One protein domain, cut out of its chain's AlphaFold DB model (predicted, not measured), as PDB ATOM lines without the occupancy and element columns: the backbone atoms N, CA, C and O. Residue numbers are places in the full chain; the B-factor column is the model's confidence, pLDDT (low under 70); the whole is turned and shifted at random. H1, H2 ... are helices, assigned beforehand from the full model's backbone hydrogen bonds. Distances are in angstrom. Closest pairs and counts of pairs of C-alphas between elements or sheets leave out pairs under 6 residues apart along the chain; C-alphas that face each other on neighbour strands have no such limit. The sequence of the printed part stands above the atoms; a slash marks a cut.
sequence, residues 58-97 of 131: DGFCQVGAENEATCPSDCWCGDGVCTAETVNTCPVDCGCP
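What this domain is: This is residues 58 to 97 of the 131 residues of an uncharacterized protein of Myxococcus sp. AM011 (UniProt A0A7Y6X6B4). The printed part has little regular structure: two small lobes built mostly of loops stand one after the other along the longest axis, each with one short helix. Residues 58 to 71 make a wide loop before H1 in the first lobe, and residues 77 to 90 pass into the second lobe and loop round to H2. The 40 printed residues have two named helices, H1 then H2, and no named strand; the class is all helix, with 9 residues in named elements. The whole is compact by its radius of gyration of the C-alphas, 9.6 A, but elongated, spanning 28 by 16 by 13 A.

Where its parts are: The printed part begins at C-alpha 58, at (9.114, -15.900, -10.852). H1, residues 72 to 76, begins at (4.357, -22.818, -2.050) and is 5.5 A long. H2, residues 91 to 94, is 4.9 A long and ends at (-6.717, -16.396, -12.360).

How they stand to each other: H1 and H2 are apart. In H1 every O i to N i+4 pair is within hydrogen-bond range; H2 is too short for such a pair.

The domain as a whole: The farthest C-alphas, of Thr 70 and Pro 97, are 28.4 A apart. The printed part has no cut, and the 14-residue link from H1 to H2 is long. Mean pLDDT of the printed part is 72.3; residues 87 to 88, 92 and 95 to 97 are under 70.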
ATOM      1  N   ASP A  58       9.282 -16.184  -9.426       70.31
ATOM      2  CA  ASP A  58       9.114 -15.900 -10.852       70.31
ATOM      3  C   ASP A  58       7.674 -16.118 -11.344       70.31
ATOM      4  O   ASP A  58       7.372 -15.745 -12.478       70.31
ATOM      5  N   GLY A  59       6.777 -16.616 -10.481       71.44
ATOM      6  CA  GLY A  59       5.354 -16.788 -10.777       71.44
ATOM      7  C   GLY A  59       5.029 -18.033 -11.601       71.44
ATOM      8  O   GLY A  59       3.934 -18.114 -12.148       71.44
ATOM      9  N   PHE A  60       5.965 -18.977 -11.717       75.50
ATOM     10  CA  PHE A  60       5.771 -20.238 -12.424       75.50
ATOM     11  C   PHE A  60       6.311 -21.387 -11.589       75.50
ATOM     12  O   PHE A  60       7.369 -21.249 -10.998       75.50
ATOM     13  N   CYS A  61       5.643 -22.540 -11.619       81.00
ATOM     14  CA  CYS A  61       6.166 -23.742 -10.982       81.00
ATOM     15  C   CYS A  61       7.079 -24.525 -11.932       81.00
ATOM     16  O   CYS A  61       6.626 -25.173 -12.886       81.00
ATOM     17  N   GLN A  62       8.380 -24.524 -11.672       79.44
ATOM     18  CA  GLN A  62       9.342 -25.253 -12.490       79.44
ATOM     19  C   GLN A  62       9.435 -26.728 -12.071       79.44
ATOM     20  O   GLN A  62      10.156 -27.116 -11.148       79.44
ATOM     21  N   VAL A  63       8.704 -27.582 -12.795       75.12
ATOM     22  CA  VAL A  63       8.592 -29.024 -12.517       75.12
ATOM     23  C   VAL A  63       9.966 -29.685 -12.347       75.12
ATOM     24  O   VAL A  63      10.778 -29.738 -13.271       75.12
ATOM     25  N   GLY A  64      10.207 -30.247 -11.160       70.88
ATOM     26  CA  GLY A  64      11.436 -30.976 -10.818       70.88
ATOM     27  C   GLY A  64      12.545 -30.121 -10.195       70.88
ATOM     28  O   GLY A  64      13.464 -30.689  -9.604       70.88
ATOM     29  N   ALA A  65      12.446 -28.794 -10.273       72.69
ATOM     30  CA  ALA A  65      13.266 -27.859  -9.501       72.69
ATOM     31  C   ALA A  65      12.493 -27.304  -8.291       72.69
ATOM     32  O   ALA A  65      13.081 -27.060  -7.236       72.69
ATOM     33  N   GLU A  66      11.175 -27.193  -8.435       78.38
ATOM     34  CA  GLU A  66      10.261 -26.561  -7.493       78.38
ATOM     35  C   GLU A  66       9.106 -27.507  -7.152       78.38
ATOM     36  O   GLU A  66       8.746 -28.400  -7.926       78.38
ATOM     37  N   ASN A  67       8.558 -27.343  -5.954       77.25
ATOM     38  CA  ASN A  67       7.344 -28.006  -5.494       77.25
ATOM     39  C   ASN A  67       6.657 -27.139  -4.433       77.25
ATOM     40  O   ASN A  67       7.249 -26.197  -3.906       77.25
ATOM     41  N   GLU A  68       5.438 -27.498  -4.046       75.94
ATOM     42  CA  GLU A  68       4.637 -26.754  -3.073       75.94
ATOM     43  C   GLU A  68       5.295 -26.665  -1.685       75.94
ATOM     44  O   GLU A  68       4.969 -25.779  -0.900       75.94
ATOM     45  N   ALA A  69       6.233 -27.557  -1.347       76.44
ATOM     46  CA  ALA A  69       6.953 -27.501  -0.075       76.44
ATOM     47  C   ALA A  69       8.155 -26.543  -0.110       76.44
ATOM     48  O   ALA A  69       8.511 -25.974   0.923       76.44
ATOM     49  N   THR A  70       8.792 -26.367  -1.269       72.75
ATOM     50  CA  THR A  70       9.934 -25.458  -1.439       72.75
ATOM     51  C   THR A  70       9.488 -24.063  -1.847       72.75
ATOM     52  O   THR A  70      10.030 -23.083  -1.341       72.75
ATOM     53  N   CYS A  71       8.476 -23.989  -2.709       75.31
ATOM     54  CA  CYS A  71       7.966 -22.782  -3.346       75.31
ATOM     55  C   CYS A  71       6.438 -22.807  -3.353       75.31
ATOM     56  O   CYS A  71       5.819 -22.895  -4.410       75.31
ATOM     57  N   PRO A  72       5.807 -22.754  -2.163       75.12
ATOM     58  CA  PRO A  72       4.357 -22.818  -2.050       75.12
ATOM     59  C   PRO A  72       3.689 -21.702  -2.835       75.12
ATOM     60  O   PRO A  72       2.645 -21.941  -3.404       75.12
ATOM     61  N   SER A  73       4.271 -20.504  -2.893       71.69
ATOM     62  CA  SER A  73       3.660 -19.401  -3.630       71.69
ATOM     63  C   SER A  73       3.656 -19.651  -5.136       71.69
ATOM     64  O   SER A  73       2.596 -19.544  -5.723       71.69
ATOM     65  N   ASP A  74       4.777 -20.019  -5.758       74.88
ATOM     66  CA  ASP A  74       4.846 -20.192  -7.220       74.88
ATOM     67  C   ASP A  74       4.261 -21.522  -7.700       74.88
ATOM     68  O   ASP A  74       3.731 -21.593  -8.800       74.88
ATOM     69  N   CYS A  75       4.300 -22.569  -6.869       78.62
ATOM     70  CA  CYS A  75       3.697 -23.863  -7.201       78.62
ATOM     71  C   CYS A  75       2.232 -24.006  -6.807       78.62
ATOM     72  O   CYS A  75       1.557 -24.881  -7.334       78.62
ATOM     73  N   TRP A  76       1.730 -23.148  -5.919       78.69
ATOM     74  CA  TRP A  76       0.292 -22.939  -5.788       78.69
ATOM     75  C   TRP A  76      -0.208 -22.101  -6.967       78.69
ATOM     76  O   TRP A  76      -1.125 -22.522  -7.651       78.69
ATOM     77  N   CYS A  77       0.489 -20.994  -7.238       72.00
ATOM     78  CA  CYS A  77       0.097 -19.898  -8.118       72.00
ATOM     79  C   CYS A  77       0.811 -19.900  -9.475       72.00
ATOM     80  O   CYS A  77       1.209 -18.849  -9.964       72.00
ATOM     81  N   GLY A  78       1.089 -21.063 -10.032       73.50
ATOM     82  CA  GLY A  78       1.839 -21.185 -11.284       73.50
ATOM     83  C   GLY A  78       1.696 -22.572 -11.884       73.50
ATOM     84  O   GLY A  78       2.591 -23.040 -12.595       73.50
ATOM     85  N   ASP A  79       0.591 -23.244 -11.551       72.88
ATOM     86  CA  ASP A  79       0.186 -24.525 -12.121       72.88
ATOM     87  C   ASP A  79      -0.612 -24.327 -13.426       72.88
ATOM     88  O   ASP A  79      -0.876 -25.289 -14.157       72.88
ATOM     89  N   GLY A  80      -0.938 -23.071 -13.757       70.38
ATOM     90  CA  GLY A  80      -1.692 -22.684 -14.942       70.38
ATOM     91  C   GLY A  80      -3.195 -22.923 -14.803       70.38
ATOM     92  O   GLY A  80      -3.916 -22.861 -15.806       70.38
ATOM     93  N   VAL A  81      -3.684 -23.242 -13.599       74.12
ATOM     94  CA  VAL A  81      -5.057 -23.671 -13.343       74.12
ATOM     95  C   VAL A  81      -5.653 -22.970 -12.117       74.12
ATOM     96  O   VAL A  81      -5.544 -23.400 -10.975       74.12
ATOM     97  N   CYS A  82      -6.518 -21.994 -12.379       72.00
ATOM     98  CA  CYS A  82      -7.307 -21.339 -11.338       72.00
ATOM     99  C   CYS A  82      -8.457 -22.231 -10.804       72.00
ATOM    100  O   CYS A  82      -9.606 -22.105 -11.237       72.00
ATOM    101  N   THR A  83      -8.180 -23.164  -9.879       72.25
ATOM    102  CA  THR A  83      -9.206 -24.069  -9.290       72.25
ATOM    103  C   THR A  83      -9.512 -23.827  -7.813       72.25
ATOM    104  O   THR A  83     -10.684 -23.808  -7.434       72.25
ATOM    105  N   ALA A  84      -8.493 -23.630  -6.974       78.94
ATOM    106  CA  ALA A  84      -8.632 -23.283  -5.549       78.94
ATOM    107  C   ALA A  84      -8.205 -21.834  -5.260       78.94
ATOM    108  O   ALA A  84      -7.969 -21.437  -4.117       78.94
ATOM    109  N   GLU A  85      -8.101 -21.050  -6.323       78.56
ATOM    110  CA  GLU A  85      -7.455 -19.759  -6.360       78.56
ATOM    111  C   GLU A  85      -8.434 -18.662  -6.774       78.56
ATOM    112  O   GLU A  85      -9.515 -18.915  -7.307       78.56
ATOM    113  N   THR A  86      -8.070 -17.413  -6.517       72.44
ATOM    114  CA  THR A  86      -8.845 -16.238  -6.913       72.44
ATOM    115  C   THR A  86      -7.924 -15.222  -7.561       72.44
ATOM    116  O   THR A  86      -6.731 -15.211  -7.282       72.44
ATOM    117  N   VAL A  87      -8.470 -14.282  -8.332       69.50
ATOM    118  CA  VAL A  87      -7.697 -13.155  -8.897       69.50
ATOM    119  C   VAL A  87      -6.914 -12.389  -7.819       69.50
ATOM    120  O   VAL A  87      -5.853 -11.838  -8.085       69.50
ATOM    121  N   ASN A  88      -7.423 -12.358  -6.585       67.06
ATOM    122  CA  ASN A  88      -6.783 -11.681  -5.460       67.06
ATOM    123  C   ASN A  88      -5.640 -12.480  -4.828       67.06
ATOM    124  O   ASN A  88      -4.730 -11.874  -4.269       67.06
ATOM    125  N   THR A  89      -5.711 -13.810  -4.861       70.69
ATOM    126  CA  THR A  89      -4.673 -14.683  -4.296       70.69
ATOM    127  C   THR A  89      -3.636 -15.057  -5.341       70.69
ATOM    128  O   THR A  89      -2.465 -15.137  -4.996       70.69
ATOM    129  N   CYS A  90      -4.070 -15.228  -6.592       71.19
ATOM    130  CA  CYS A  90      -3.278 -15.717  -7.707       71.19
ATOM    131  C   CYS A  90      -3.660 -15.095  -9.046       71.19
ATOM    132  O   CYS A  90      -4.309 -15.714  -9.885       71.19
ATOM    133  N   PRO A  91      -3.263 -13.835  -9.271       71.12
ATOM    134  CA  PRO A  91      -3.594 -13.120 -10.495       71.12
ATOM    135  C   PRO A  91      -2.890 -13.674 -11.739       71.12
ATOM    136  O   PRO A  91      -3.333 -13.363 -12.834       71.12
ATOM    137  N   VAL A  92      -1.815 -14.452 -11.610       68.69
ATOM    138  CA  VAL A  92      -1.110 -15.014 -12.776       68.69
ATOM    139  C   VAL A  92      -1.908 -16.148 -13.430       68.69
ATOM    140  O   VAL A  92      -2.066 -16.145 -14.648       68.69
ATOM    141  N   ASP A  93      -2.519 -17.020 -12.623       70.44
ATOM    142  CA  ASP A  93      -3.343 -18.135 -13.107       70.44
ATOM    143  C   ASP A  93      -4.835 -17.772 -13.208       70.44
ATOM    144  O   ASP A  93      -5.556 -18.295 -14.062       70.44
ATOM    145  N   CYS A  94      -5.314 -16.831 -12.383       73.25
ATOM    146  CA  CYS A  94      -6.717 -16.396 -12.360       73.25
ATOM    147  C   CYS A  94      -6.991 -15.047 -13.048       73.25
ATOM    148  O   CYS A  94      -8.154 -14.653 -13.170       73.25
ATOM    149  N   GLY A  95      -5.967 -14.287 -13.441       64.88
ATOM    150  CA  GLY A  95      -6.111 -12.949 -14.019       64.88
ATOM    151  C   GLY A  95      -6.403 -12.978 -15.515       64.88
ATOM    152  O   GLY A  95      -5.583 -13.415 -16.313       64.88
ATOM    153  N   CYS A  96      -7.567 -12.421 -15.864       53.25
ATOM    154  CA  CYS A  96      -8.249 -12.497 -17.159       53.25
ATOM    155  C   CYS A  96      -8.781 -13.924 -17.464       53.25
ATOM    156  O   CYS A  96      -8.099 -14.918 -17.229       53.25
ATOM    157  N   PRO A  97     -10.037 -14.069 -17.939       45.03
ATOM    158  CA  PRO A  97     -10.657 -15.372 -18.183       45.03
ATOM    159  C   PRO A  97     -10.019 -16.050 -19.405       45.03
ATOM    160  O   PRO A  97     -10.529 -15.964 -20.518       45.03
TER     161      PRO A  97